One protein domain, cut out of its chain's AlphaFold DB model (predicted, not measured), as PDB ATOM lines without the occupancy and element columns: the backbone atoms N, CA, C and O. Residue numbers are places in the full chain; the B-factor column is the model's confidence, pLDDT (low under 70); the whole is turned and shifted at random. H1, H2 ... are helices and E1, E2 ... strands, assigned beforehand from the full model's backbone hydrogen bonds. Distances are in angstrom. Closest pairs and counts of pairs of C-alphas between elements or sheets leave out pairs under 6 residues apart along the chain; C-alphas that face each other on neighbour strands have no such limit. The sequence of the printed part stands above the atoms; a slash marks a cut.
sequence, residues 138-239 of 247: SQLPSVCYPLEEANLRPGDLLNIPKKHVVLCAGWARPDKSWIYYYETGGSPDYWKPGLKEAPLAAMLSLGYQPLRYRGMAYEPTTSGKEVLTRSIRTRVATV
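This is residues 138 to 239 of the 247 residues of an uncharacterized protein of Verrucomicrobiales bacterium (UniProt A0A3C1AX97). One strongly twisted sheet of six strands forms the body, turning by 165 degrees from its edge strand E1 to its edge strand E5, with the short helices H1 and H2 packed on it. After E6 a long loop, residues 214 to 229, swings away from the sheet and leads to the small helix H3, and residues 237 to 238 then pair with E5. The printed part has 102 residues, with named elements in the order H1 E1 E2 E3 E4 E5 H2 E6 H3; the sheet runs E1 E6 E2 E3 E4 E5, all antiparallel. The class is mixed, helices and strands, with under half of the residues in named elements. The whole is compact, with a radius of gyration of the C-alphas of 13.1 A, and spans 35 by 33 by 22 A.

H1, residues 140 to 143, is joined by a tight link to E1, residues 144 to 146. E1 is the antiparallel neighbour of E6, residues 209 to 213, with N 145 and O 212 2.8 A apart. E6 also pairs with E2, residues 157 to 160, where N 157 and O 211 are 2.8 A apart; H1 is on the sheet at a height of 7.8 A and only just over E2, with 3 of its C-alphas falling on it. E2 begins a meander, each strand the antiparallel neighbour of the one before, with E3, residues 164 to 171, E4, residues 178 to 183, and E5, residues 194 to 199. Its hairpins show N 160 and O 164 at 2.8 A, N 169 and O 180 at 2.8 A, and N 181 and O 196 at 2.9 A. E3 bends by 51 degrees at residue 167, pairing with E2 over residues 164 to 167 and with E4 over residues 167 to 171. H2, residues 200 to 205, is on the sheet at a height of 7.8 A, along the strands at 16 degrees to E2 on the local plane. The closest C-alphas of H2 and E4 are those of Leu 200 and Trp 178, 5.1 A apart. H3, residues 230 to 233, only grazes the sheet with residues 232 to 233. In H2 every O i to N i+4 pair is within hydrogen-bond range; H1 and H3 are too short for such a pair.

H1 begins at C-alpha 140, (-4.072, 36.434, 53.482). E3 is 20.2 A long, E5 16.6 A, E4 15.4 A and E6 12.6 A. H3 ends at C-alpha 233, (19.823, 25.756, 45.509).

The C-alphas farthest apart, those of Trp 191 and Thr 221, are 37.6 A apart. The printed part has no cut, and the link from E6 to H3 is long. Mean pLDDT of the printed part is 90.5; residues 220 to 227 and 230 to 231 are under 70.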
ATOM      1  N   SER A 138      -6.303  38.546  48.787       97.38
ATOM      2  CA  SER A 138      -7.013  39.588  49.544       97.38
ATOM      3  C   SER A 138      -7.288  39.182  50.992       97.38
ATOM      4  O   SER A 138      -7.361  40.048  51.865       97.38
ATOM      5  N   GLN A 139      -7.437  37.887  51.262       97.94
ATOM      6  CA  GLN A 139      -7.733  37.328  52.580       97.94
ATOM      7  C   GLN A 139      -6.475  37.047  53.409       97.94
ATOM      8  O   GLN A 139      -6.527  37.168  54.634       97.94
ATOM      9  N   LEU A 140      -5.338  36.712  52.787       98.12
ATOM     10  CA  LEU A 140      -4.072  36.434  53.482       98.12
ATOM     11  C   LEU A 140      -3.647  37.521  54.492       98.12
ATOM     12  O   LEU A 140      -3.234  37.155  55.597       98.12
ATOM     13  N   PRO A 141      -3.794  38.836  54.214       98.19
ATOM     14  CA  PRO A 141      -3.491  39.877  55.197       98.19
ATOM     15  C   PRO A 141      -4.242  39.734  56.531       98.19
ATOM     16  O   PRO A 141      -3.694  40.096  57.570       98.19
ATOM     17  N   SER A 142      -5.457  39.169  56.540       97.81
ATOM     18  CA  SER A 142      -6.257  39.006  57.769       97.81
ATOM     19  C   SER A 142      -5.647  38.014  58.766       97.81
ATOM     20  O   SER A 142      -5.835  38.151  59.974       97.81
ATOM     21  N   VAL A 143      -4.856  37.056  58.276       98.06
ATOM     22  CA  VAL A 143      -4.184  36.028  59.084       98.06
ATOM     23  C   VAL A 143      -2.685  36.289  59.235       98.06
ATOM     24  O   VAL A 143      -1.947  35.437  59.730       98.06
ATOM     25  N   CYS A 144      -2.227  37.477  58.841       98.31
ATOM     26  CA  CYS A 144      -0.832  37.889  58.920       98.31
ATOM     27  C   CYS A 144      -0.655  39.169  59.751       98.31
ATOM     28  O   CYS A 144      -1.620  39.834  60.142       98.31
ATOM     29  N   TYR A 145       0.605  39.508  60.005       96.69
ATOM     30  CA  TYR A 145       1.057  40.839  60.397       96.69
ATOM     31  C   TYR A 145       1.948  41.413  59.286       96.69
ATOM     32  O   TYR A 145       2.760  40.665  58.735       96.69
ATOM     33  N   PRO A 146       1.838  42.709  58.951       97.56
ATOM     34  CA  PRO A 146       2.811  43.357  58.079       97.56
ATOM     35  C   PRO A 146       4.185  43.418  58.761       97.56
ATOM     36  O   PRO A 146       4.271  43.506  59.988       97.56
ATOM     37  N   LEU A 147       5.258  43.393  57.971       95.81
ATOM     38  CA  LEU A 147       6.615  43.652  58.458       95.81
ATOM     39  C   LEU A 147       7.420  44.511  57.482       95.81
ATOM     40  O   LEU A 147       7.105  44.600  56.301       95.81
ATOM     41  N   GLU A 148       8.488  45.113  57.994       95.38
ATOM     42  CA  GLU A 148       9.511  45.761  57.171       95.38
ATOM     43  C   GLU A 148      10.344  44.715  56.430       95.38
ATOM     44  O   GLU A 148      10.699  43.674  56.989       95.38
ATOM     45  N   GLU A 149      10.738  45.008  55.198       92.75
ATOM     46  CA  GLU A 149      11.439  44.079  54.320       92.75
ATOM     47  C   GLU A 149      12.762  43.558  54.909       92.75
ATOM     48  O   GLU A 149      13.119  42.394  54.718       92.75
ATOM     49  N   ALA A 150      13.451  44.363  55.723       92.06
ATOM     50  CA  ALA A 150      14.693  43.979  56.397       92.06
ATOM     51  C   ALA A 150      14.520  42.806  57.387       92.06
ATOM     52  O   ALA A 150      15.498  42.111  57.713       92.06
ATOM     53  N   ASN A 151      13.281  42.586  57.845       93.19
ATOM     54  CA  ASN A 151      12.882  41.568  58.813       93.19
ATOM     55  C   ASN A 151      12.367  40.273  58.173       93.19
ATOM     56  O   ASN A 151      11.970  39.371  58.924       93.19
ATOM     57  N   LEU A 152      12.392  40.169  56.838       94.44
ATOM     58  CA  LEU A 152      12.026  38.954  56.114       94.44
ATOM     59  C   LEU A 152      12.862  37.754  56.571       94.44
ATOM     60  O   LEU A 152      14.080  37.823  56.788       94.44
ATOM     61  N   ARG A 153      12.168  36.629  56.709       92.88
ATOM     62  CA  ARG A 153      12.677  35.319  57.103       92.88
ATOM     63  C   ARG A 153      12.010  34.238  56.246       92.88
ATOM     64  O   ARG A 153      10.934  34.470  55.694       92.88
ATOM     65  N   PRO A 154      12.616  33.042  56.155       94.50
ATOM     66  CA  PRO A 154      11.938  31.883  55.589       94.50
ATOM     67  C   PRO A 154      10.544  31.687  56.205       94.50
ATOM     68  O   PRO A 154      10.389  31.803  57.423       94.50
ATOM     69  N   GLY A 155       9.547  31.399  55.369       95.62
ATOM     70  CA  GLY A 155       8.145  31.235  55.766       95.62
ATOM     71  C   GLY A 155       7.305  32.518  55.716       95.62
ATOM     72  O   GLY A 155       6.079  32.428  55.735       95.62
ATOM     73  N   ASP A 156       7.926  33.697  55.625       97.94
ATOM     74  CA  ASP A 156       7.188  34.943  55.392       97.94
ATOM     75  C   ASP A 156       6.633  34.991  53.959       97.94
ATOM     76  O   ASP A 156       7.073  34.255  53.075       97.94
ATOM     77  N   LEU A 157       5.671  35.872  53.717       98.62
ATOM     78  CA  LEU A 157       5.029  36.056  52.423       98.62
ATOM     79  C   LEU A 157       5.413  37.408  51.829       98.62
ATOM     80  O   LEU A 157       5.623  38.389  52.543       98.62
ATOM     81  N   LEU A 158       5.414  37.470  50.509       98.69
ATOM     82  CA  LEU A 158       5.315  38.712  49.756       98.69
ATOM     83  C   LEU A 158       4.000  38.643  48.984       98.69
ATOM     84  O   LEU A 158       3.835  37.772  48.133       98.69
ATOM     85  N   ASN A 159       3.061  39.535  49.293       98.75
ATOM     86  CA  ASN A 159       1.696  39.490  48.766       98.75
ATOM     87  C   ASN A 159       1.312  40.795  48.063       98.75
ATOM     88  O   ASN A 159       1.531  41.878  48.601       98.75
ATOM     89  N   ILE A 160       0.677  40.692  46.901       98.50
ATOM     90  CA  ILE A 160      -0.037  41.778  46.236       98.50
ATOM     91  C   ILE A 160      -1.527  41.419  46.276       98.50
ATOM     92  O   ILE A 160      -1.953  40.526  45.535       98.50
ATOM     93  N   PRO A 161      -2.342  42.095  47.108       96.81
ATOM     94  CA  PRO A 161      -3.767  41.800  47.202       96.81
ATOM     95  C   PRO A 161      -4.471  41.832  45.843       96.81
ATOM     96  O   PRO A 161      -4.229  42.736  45.037       96.81
ATOM     97  N   LYS A 162      -5.360  40.859  45.607       93.88
ATOM     98  CA  LYS A 162      -6.096  40.642  44.345       93.88
ATOM     99  C   LYS A 162      -5.217  40.326  43.130       93.88
ATOM    100  O   LYS A 162      -5.704  40.426  42.003       93.88
ATOM    101  N   LYS A 163      -3.929  40.026  43.322       95.94
ATOM    102  CA  LYS A 163      -3.003  39.804  42.207       95.94
ATOM    103  C   LYS A 163      -2.126  38.583  42.364       95.94
ATOM    104  O   LYS A 163      -2.215  37.736  41.501       95.94
ATOM    105  N   HIS A 164      -1.244  38.533  43.361       98.19
ATOM    106  CA  HIS A 164      -0.277  37.436  43.446       98.19
ATOM    107  C   HIS A 164       0.368  37.306  44.824       98.19
ATOM    108  O   HIS A 164       0.502  38.301  45.537       98.19
ATOM    109  N   VAL A 165       0.825  36.109  45.184       98.75
ATOM    110  CA  VAL A 165       1.583  35.859  46.415       98.75
ATOM    111  C   VAL A 165       2.731  34.880  46.191       98.75
ATOM    112  O   VAL A 165       2.606  33.899  45.461       98.75
ATOM    113  N   VAL A 166       3.847  35.124  46.880       98.69
ATOM    114  CA  VAL A 166       4.995  34.213  46.925       98.69
ATOM    115  C   VAL A 166       5.408  33.908  48.368       98.69
ATOM    116  O   VAL A 166       5.233  34.732  49.273       98.69
ATOM    117  N   LEU A 167       5.988  32.727  48.585       98.69
ATOM    118  CA  LEU A 167       6.523  32.282  49.875       98.69
ATOM    119  C   LEU A 167       8.031  32.552  49.935       98.69
ATOM    120  O   LEU A 167       8.801  31.943  49.193       98.69
ATOM    121  N   CYS A 168       8.474  33.424  50.839       97.81
ATOM    122  CA  CYS A 168       9.887  33.709  51.071       97.81
ATOM    123  C   CYS A 168      10.607  32.466  51.612       97.81
ATOM    124  O   CYS A 168      10.227  31.891  52.634       97.81
ATOM    125  N   ALA A 169      11.692  32.077  50.949       96.00
ATOM    126  CA  ALA A 169      12.541  30.951  51.325       96.00
ATOM    127  C   ALA A 169      13.889  31.385  51.937       96.00
ATOM    128  O   ALA A 169      14.731  30.544  52.261       96.00
ATOM    129  N   GLY A 170      14.075  32.691  52.157       93.31
ATOM    130  CA  GLY A 170      15.237  33.284  52.818       93.31
ATOM    131  C   GLY A 170      16.052  34.206  51.916       93.31
ATOM    132  O   GLY A 170      15.718  34.435  50.758       93.31
ATOM    133  N   TRP A 171      17.140  34.746  52.460       94.38
ATOM    134  CA  TRP A 171      18.044  35.637  51.733       94.38
ATOM    135  C   TRP A 171      18.930  34.850  50.768       94.38
ATOM    136  O   TRP A 171      19.572  33.879  51.165       94.38
ATOM    137  N   ALA A 172      18.984  35.282  49.510       93.56
ATOM    138  CA  ALA A 172      19.832  34.669  48.489       93.56
ATOM    139  C   ALA A 172      21.243  35.266  48.447       93.56
ATOM    140  O   ALA A 172      22.156  34.669  47.872       93.56
ATOM    141  N   ARG A 173      21.432  36.444  49.051       92.38
ATOM    142  CA  ARG A 173      22.711  37.157  49.119       92.38
ATOM    143  C   ARG A 173      22.948  37.687  50.544       92.38
ATOM    144  O   ARG A 173      21.975  38.049  51.211       92.38
ATOM    145  N   PRO A 174      24.206  37.749  51.030       89.69
ATOM    146  CA  PRO A 174      24.514  38.215  52.390       89.69
ATOM    147  C   PRO A 174      24.100  39.663  52.676       89.69
ATOM    148  O   PRO A 174      23.768  39.998  53.809       89.69
ATOM    149  N   ASP A 175      24.104  40.510  51.648       93.50
ATOM    150  CA  ASP A 175      23.694  41.916  51.706       93.50
ATOM    151  C   ASP A 175      22.166  42.108  51.705       93.50
ATOM    152  O   ASP A 175      21.696  43.242  51.713       93.50
ATOM    153  N   LYS A 176      21.391  41.011  51.696       94.50
ATOM    154  CA  LYS A 176      19.923  41.004  51.642       94.50
ATOM    155  C   LYS A 176      19.330  41.692  50.403       94.50
ATOM    156  O   LYS A 176      18.159  42.060  50.398       94.50
ATOM    157  N   SER A 177      20.101  41.833  49.327       96.44
ATOM    158  CA  SER A 177      19.614  42.439  48.080       96.44
ATOM    159  C   SER A 177      18.662  41.523  47.298       96.44
ATOM    160  O   SER A 177      17.814  42.000  46.541       96.44
ATOM    161  N   TRP A 178      18.784  40.206  47.485       97.56
ATOM    162  CA  TRP A 178      17.993  39.184  46.798       97.56
ATOM    163  C   TRP A 178      17.401  38.181  47.778       97.56
ATOM    164  O   TRP A 178      18.001  37.858  48.810       97.56
ATOM    165  N   ILE A 179      16.262  37.617  47.396       96.88
ATOM    166  CA  ILE A 179      15.564  36.573  48.142       96.88
ATOM    167  C   ILE A 179      15.421  35.308  47.304       96.88
ATOM    168  O   ILE A 179      15.275  35.384  46.086       96.88
ATOM    169  N   TYR A 180      15.415  34.158  47.972       97.50
ATOM    170  CA  TYR A 180      14.820  32.940  47.440       97.50
ATOM    171  C   TYR A 180      13.319  32.950  47.731       97.50
ATOM    172  O   TYR A 180      12.905  33.378  48.812       97.50
ATOM    173  N   TYR A 181      12.502  32.440  46.817       97.88
ATOM    174  CA  TYR A 181      11.060  32.321  47.015       97.88
ATOM    175  C   TYR A 181      10.459  31.164  46.216       97.88
ATOM    176  O   TYR A 181      10.965  30.799  45.156       97.88
ATOM    177  N   TYR A 182       9.376  30.594  46.738       98.00
ATOM    178  CA  TYR A 182       8.521  29.664  46.010       98.00
ATOM    179  C   TYR A 182       7.272  30.376  45.508       98.00
ATOM    180  O   TYR A 182       6.637  31.128  46.249       98.00
ATOM    181  N   GLU A 183       6.882  30.075  44.278       97.19
ATOM    182  CA  GLU A 183       5.617  30.515  43.696       97.19
ATOM    183  C   GLU A 183       5.158  29.553  42.601       97.19
ATOM    184  O   GLU A 183       5.958  28.785  42.073       97.19
ATOM    185  N   THR A 184       3.890  29.663  42.216       96.50
ATOM    186  CA  THR A 184       3.369  29.239  40.910       96.50
ATOM    187  C   THR A 184       2.726  30.456  40.242       96.50
ATOM    188  O   THR A 184       2.429  31.413  40.939       96.50
ATOM    189  N   GLY A 185       2.544  30.482  38.926       94.06
ATOM    190  CA  GLY A 185       1.944  31.616  38.205       94.06
ATOM    191  C   GLY A 185       2.956  32.599  37.607       94.06
ATOM    192  O   GLY A 185       2.616  33.323  36.673       94.06
ATOM    193  N   GLY A 186       4.200  32.635  38.096       93.62
ATOM    194  CA  GLY A 186       5.259  33.522  37.595       93.62
ATOM    195  C   GLY A 186       6.265  32.842  36.657       93.62
ATOM    196  O   GLY A 186       6.482  31.634  36.727       93.62
ATOM    197  N   SER A 187       6.965  33.625  35.834       90.62
ATOM    198  CA  SER A 187       8.081  33.161  34.986       90.62
ATOM    199  C   SER A 187       9.258  32.596  35.807       90.62
ATOM    200  O   SER A 187       9.487  33.080  36.919       90.62
ATOM    201  N   PRO A 188      10.041  31.616  35.316       90.19
ATOM    202  CA  PRO A 188       9.850  30.868  34.066       90.19
ATOM    203  C   PRO A 188       8.846  29.712  34.198       90.19
ATOM    204  O   PRO A 188       8.260  29.288  33.208       90.19
ATOM    205  N   ASP A 189       8.606  29.230  35.420       90.06
ATOM    206  CA  ASP A 189       7.667  28.144  35.721       90.06
ATOM    207  C   ASP A 189       6.241  28.674  35.960       90.06
ATOM    208  O   ASP A 189       5.728  28.628  37.078       90.06
ATOM    209  N   TYR A 190       5.588  29.195  34.914       91.75
ATOM    210  CA  TYR A 190       4.254  29.802  35.048       91.75
ATOM    211  C   TYR A 190       3.218  28.834  35.618       91.75
ATOM    212  O   TYR A 190       2.412  29.206  36.461       91.75
ATOM    213  N   TRP A 191       3.235  27.574  35.188       96.56
ATOM    214  CA  TRP A 191       2.107  26.670  35.413       96.56
ATOM    215  C   TRP A 191       2.378  25.546  36.417       96.56
ATOM    216  O   TRP A 191       1.751  24.487  36.338       96.56
ATOM    217  N   LYS A 192       3.326  25.750  37.336       96.88
ATOM    218  CA  LYS A 192       3.594  24.864  38.482       96.88
ATOM    219  C   LYS A 192       4.396  25.586  39.573       96.88
ATOM    220  O   LYS A 192       5.008  26.609  39.273       96.88
ATOM    221  N   PRO A 193       4.423  25.091  40.821       97.69
ATOM    222  CA  PRO A 193       5.313  25.617  41.845       97.69
ATOM    223  C   PRO A 193       6.793  25.420  41.494       97.69
ATOM    224  O   PRO A 193       7.193  24.349  41.027       97.69
ATOM    225  N   GLY A 194       7.610  26.437  41.756       95.94
ATOM    226  CA  GLY A 194       9.055  26.409  41.540       95.94
ATOM    227  C   GLY A 194       9.809  27.316  42.511       95.94
ATOM    228  O   GLY A 194       9.263  28.303  43.005       95.94
ATOM    229  N   LEU A 195      11.071  26.965  42.785       96.44
ATOM    230  CA  LEU A 195      11.989  27.772  43.590       96.44
ATOM    231  C   LEU A 195      12.759  28.747  42.697       96.44
ATOM    232  O   LEU A 195      13.390  28.345  41.718       96.44
ATOM    233  N   LYS A 196      12.765  30.019  43.081       96.94
ATOM    234  CA  LYS A 196      13.353  31.114  42.308       96.94
ATOM    235  C   LYS A 196      14.167  32.040  43.197       96.94
ATOM    236  O   LYS A 196      14.046  32.001  44.422       96.94
ATOM    237  N   GLU A 197      14.988  32.878  42.577       97.19
ATOM    238  CA  GLU A 197      15.610  34.028  43.228       97.19
ATOM    239  C   GLU A 197      15.408  35.309  42.418       97.19
ATOM    240  O   GLU A 197      15.414  35.274  41.190       97.19
ATOM    241  N   ALA A 198      15.228  36.440  43.102       97.94
ATOM    242  CA  ALA A 198      15.048  37.747  42.469       97.94
ATOM    243  C   ALA A 198      15.541  38.896  43.368       97.94
ATOM    244  O   ALA A 198      15.608  38.722  44.595       97.94
ATOM    245  N   PRO A 199      15.837  40.083  42.796       98.31
ATOM    246  CA  PRO A 199      16.096  41.287  43.576       98.31
ATOM    247  C   PRO A 199      14.861  41.671  44.397       98.31
ATOM    248  O   PRO A 199      13.775  41.881  43.850       98.31
ATOM    249  N   LEU A 200      15.024  41.832  45.711       98.38
ATOM    250  CA  LEU A 200      13.913  42.195  46.593       98.38
ATOM    251  C   LEU A 200      13.340  43.570  46.233       98.38
ATOM    252  O   LEU A 200      12.127  43.735  46.184       98.38
ATOM    253  N   ALA A 201      14.197  44.539  45.905       98.31
ATOM    254  CA  ALA A 201      13.757  45.880  45.520       98.31
ATOM    255  C   ALA A 201      12.853  45.875  44.272       98.31
ATOM    256  O   ALA A 201      11.891  46.641  44.200       98.31
ATOM    257  N   ALA A 202      13.123  44.981  43.312       98.38
ATOM    258  CA  ALA A 202      12.288  44.821  42.126       98.38
ATOM    259  C   ALA A 202      10.916  44.235  42.492       98.38
ATOM    260  O   ALA A 202       9.897  44.767  42.062       98.38
ATOM    261  N   MET A 203      10.874  43.218  43.363       98.38
ATOM    262  CA  MET A 203       9.619  42.677  43.903       98.38
ATOM    263  C   MET A 203       8.807  43.775  44.617       98.38
ATOM    264  O   MET A 203       7.645  44.010  44.299       98.38
ATOM    265  N   LEU A 204       9.416  44.527  45.534       98.44
ATOM    266  CA  LEU A 204       8.715  45.600  46.252       98.44
ATOM    267  C   LEU A 204       8.176  46.681  45.298       98.44
ATOM    268  O   LEU A 204       7.059  47.159  45.482       98.44
ATOM    269  N   SER A 205       8.911  46.997  44.226       98.31
ATOM    270  CA  SER A 205       8.479  47.955  43.194       98.31
ATOM    271  C   SER A 205       7.263  47.483  42.386       98.31
ATOM    272  O   SER A 205       6.504  48.312  41.888       98.31
ATOM    273  N   LEU A 206       7.024  46.168  42.290       98.06
ATOM    274  CA  LEU A 206       5.791  45.600  41.719       98.06
ATOM    275  C   LEU A 206       4.581  45.729  42.663       98.06
ATOM    276  O   LEU A 206       3.447  45.475  42.248       98.06
ATOM    277  N   GLY A 207       4.810  46.119  43.920       98.19
ATOM    278  CA  GLY A 207       3.784  46.309  44.942       98.19
ATOM    279  C   GLY A 207       3.658  45.160  45.942       98.19
ATOM    280  O   GLY A 207       2.676  45.130  46.684       98.19
ATOM    281  N   TYR A 208       4.602  44.211  45.968       98.56
ATOM    282  CA  TYR A 208       4.599  43.145  46.973       98.56
ATOM    283  C   TYR A 208       4.753  43.718  48.382       98.56
ATOM    284  O   TYR A 208       5.664  44.493  48.662       98.56
ATOM    285  N   GLN A 209       3.882  43.277  49.283       98.50
ATOM    286  CA  GLN A 209       3.880  43.659  50.689       98.50
ATOM    287  C   GLN A 209       4.421  42.502  51.536       98.50
ATOM    288  O   GLN A 209       3.872  41.396  51.456       98.50
ATOM    289  N   PRO A 210       5.474  42.720  52.344       98.50
ATOM    290  CA  PRO A 210       5.973  41.713  53.271       98.50
ATOM    291  C   PRO A 210       4.969  41.428  54.394       98.50
ATOM    292  O   PRO A 210       4.546  42.329  55.123       98.50
ATOM    293  N   LEU A 211       4.604  40.158  54.553       98.62
ATOM    294  CA  LEU A 211       3.658  39.678  55.556       98.62
ATOM    295  C   LEU A 211       4.235  38.479  56.307       98.62
ATOM    296  O   LEU A 211       4.923  37.640  55.736       98.62
ATOM    297  N   ARG A 212       3.903  38.354  57.589       98.00
ATOM    298  CA  ARG A 212       4.232  37.191  58.414       98.00
ATOM    299  C   ARG A 212       2.966  36.542  58.911       98.00
ATOM    300  O   ARG A 212       2.163  37.185  59.586       98.00
ATOM    301  N   TYR A 213       2.817  35.264  58.598       98.50
ATOM    302  CA  TYR A 213       1.693  34.475  59.068       98.50
ATOM    303  C   TYR A 213       1.671  34.411  60.600       98.50
ATOM    304  O   TYR A 213       2.689  34.133  61.234       98.50
ATOM    305  N   ARG A 214       0.497  34.651  61.194       97.81
ATOM    306  CA  ARG A 214       0.304  34.685  62.653       97.81
ATOM    307  C   ARG A 214       0.703  33.375  63.327       97.81
ATOM    308  O   ARG A 214       1.274  33.412  64.410       97.81
ATOM    309  N   GLY A 215       0.442  32.243  62.676       97.69
ATOM    310  CA  GLY A 215       0.747  30.903  63.185       97.69
ATOM    311  C   GLY A 215       2.159  30.402  62.879       97.69
ATOM    312  O   GLY A 215       2.446  29.225  63.102       97.69
ATOM    313  N   MET A 216       3.038  31.251  62.332       96.62
ATOM    314  CA  MET A 216       4.417  30.863  62.046       96.62
ATOM    315  C   MET A 216       5.245  30.850  63.337       96.62
ATOM    316  O   MET A 216       5.393  31.870  64.013       96.62
ATOM    317  N   ALA A 217       5.791  29.686  63.675       92.38
ATOM    318  CA  ALA A 217       6.646  29.477  64.833       92.38
ATOM    319  C   ALA A 217       8.088  29.923  64.546       92.38
ATOM    320  O   ALA A 217       8.616  29.699  63.457       92.38
ATOM    321  N   TYR A 218       8.772  30.494  65.538       81.75
ATOM    322  CA  TYR A 218      10.144  30.987  65.374       81.75
ATOM    323  C   TYR A 218      11.034  30.666  66.565       81.75
ATOM    324  O   TYR A 218      10.582  30.502  67.693       81.75
ATOM    325  N   GLU A 219      12.343  30.617  66.340       70.56
ATOM    326  CA  GLU A 219      13.302  30.645  67.439       70.56
ATOM    327  C   GLU A 219      13.584  32.101  67.853       70.56
ATOM    328  O   GLU A 219      13.844  32.941  66.988       70.56
ATOM    329  N   PRO A 220      13.509  32.430  69.157       61.44
ATOM    330  CA  PRO A 220      13.707  33.795  69.646       61.44
ATOM    331  C   PRO A 220      15.157  34.282  69.491       61.44
ATOM    332  O   PRO A 220      15.397  35.486  69.457       61.44
ATOM    333  N   THR A 221      16.120  33.369  69.339       54.25
ATOM    334  CA  THR A 221      17.510  33.666  68.983       54.25
ATOM    335  C   THR A 221      17.774  33.247  67.541       54.25
ATOM    336  O   THR A 221      17.482  32.127  67.132       54.25
ATOM    337  N   THR A 222      18.304  34.180  66.751       48.31
ATOM    338  CA  THR A 222      18.534  34.073  65.306       48.31
ATOM    339  C   THR A 222      19.547  32.980  64.964       48.31
ATOM    340  O   THR A 222      20.702  33.255  64.647       48.31
ATOM    341  N   SER A 223      19.126  31.720  64.952       46.50
ATOM    342  CA  SER A 223      19.778  30.732  64.108       46.50
ATOM    343  C   SER A 223      19.297  30.994  62.686       46.50
ATOM    344  O   SER A 223      18.351  30.375  62.203       46.50
ATOM    345  N   GLY A 224      19.971  31.924  62.005       47.00
ATOM    346  CA  GLY A 224      19.926  32.098  60.551       47.00
ATOM    347  C   GLY A 224      20.511  30.893  59.810       47.00
ATOM    348  O   GLY A 224      21.227  31.062  58.828       47.00
ATOM    349  N   LYS A 225      20.257  29.673  60.299       49.62
ATOM    350  CA  LYS A 225      20.509  28.463  59.537       49.62
ATOM    351  C   LYS A 225      19.586  28.537  58.340       49.62
ATOM    352  O   LYS A 225      18.365  28.464  58.468       49.62
ATOM    353  N   GLU A 226      20.200  28.765  57.191       57.84
ATOM    354  CA  GLU A 226      19.525  28.706  55.915       57.84
ATOM    355  C   GLU A 226      18.748  27.387  55.835       57.84
ATOM    356  O   GLU A 226      19.321  26.307  55.968       57.84
ATOM    357  N   VAL A 227      17.431  27.486  55.657       66.69
ATOM    358  CA  VAL A 227      16.545  26.315  55.580       66.69
ATOM    359  C   VAL A 227      16.759  25.564  54.259       66.69
ATOM    360  O   VAL A 227      16.562  24.355  54.175       66.69
ATOM    361  N   LEU A 228      17.223  26.271  53.225       74.31
ATOM    362  CA  LEU A 228      17.509  25.707  51.911       74.31
ATOM    363  C   LEU A 228      18.877  25.023  51.882       74.31
ATOM    364  O   LEU A 228      19.916  25.683  51.967       74.31
ATOM    365  N   THR A 229      18.872  23.709  51.668       70.25
ATOM    366  CA  THR A 229      20.087  22.909  51.475       70.25
ATOM    367  C   THR A 229      20.821  23.290  50.182       70.25
ATOM    368  O   THR A 229      20.239  23.838  49.242       70.25
ATOM    369  N   ARG A 230      22.118  22.955  50.087       65.69
ATOM    370  CA  ARG A 230      22.908  23.179  48.859       65.69
ATOM    371  C   ARG A 230      22.309  22.491  47.625       65.69
ATOM    372  O   ARG A 230      22.385  23.058  46.545       65.69
ATOM    373  N   SER A 231      21.707  21.310  47.776       63.25
ATOM    374  CA  SER A 231      21.091  20.567  46.666       63.25
ATOM    375  C   SER A 231      19.778  21.180  46.179       63.25
ATOM    376  O   SER A 231      19.423  20.998  45.023       63.25
ATOM    377  N   ILE A 232      19.059  21.903  47.041       71.00
ATOM    378  CA  ILE A 232      17.852  22.635  46.644       71.00
ATOM    379  C   ILE A 232      18.238  23.878  45.827       71.00
ATOM    380  O   ILE A 232      17.602  24.187  44.821       71.00
ATOM    381  N   ARG A 233      19.343  24.542  46.193       75.00
ATOM    382  CA  ARG A 233      19.823  25.756  45.509       75.00
ATOM    383  C   ARG A 233      20.244  25.543  44.058       75.00
ATOM    384  O   ARG A 233      20.179  26.478  43.275       75.00
ATOM    385  N   THR A 234      20.653  24.335  43.672       71.56
ATOM    386  CA  THR A 234      21.064  24.052  42.284       71.56
ATOM    387  C   THR A 234      19.902  24.053  41.291       71.56
ATOM    388  O   THR A 234      20.141  24.025  40.089       71.56
ATOM    389  N   ARG A 235      18.653  24.075  41.775       75.12
ATOM    390  CA  ARG A 235      17.429  24.100  40.961       75.12
ATOM    391  C   ARG A 235      16.762  25.476  40.919       75.12
ATOM    392  O   ARG A 235      15.667  25.591  40.385       75.12
ATOM    393  N   VAL A 236      17.386  26.487  41.522       89.31
ATOM    394  CA  VAL A 236      16.838  27.842  41.597       89.31
ATOM    395  C   VAL A 236      16.885  28.481  40.214       89.31
ATOM    396  O   VAL A 236      17.952  28.559  39.605       89.31
ATOM    397  N   ALA A 237      15.749  28.991  39.745       92.75
ATOM    398  CA  ALA A 237      15.724  29.872  38.586       92.75
ATOM    399  C   ALA A 237      16.044  31.316  39.005       92.75
ATOM    400  O   ALA A 237      15.388  31.883  39.882       92.75
ATOM    401  N   THR A 238      17.042  31.922  38.367       95.69
ATOM    402  CA  THR A 238      17.384  33.334  38.575       95.69
ATOM    403  C   THR A 238      16.464  34.221  37.737       95.69
ATOM    404  O   THR A 238      16.441  34.118  36.512       95.69
ATOM    405  N   VAL A 239      15.730  35.121  38.392       96.50
ATOM    406  CA  VAL A 239      14.799  36.072  37.773       96.50
ATOM    407  C   VAL A 239      15.278  37.493  38.076       96.50
ATOM    408  O   VAL A 239      14.973  38.065  39.121       96.50
TER     409      VAL A 239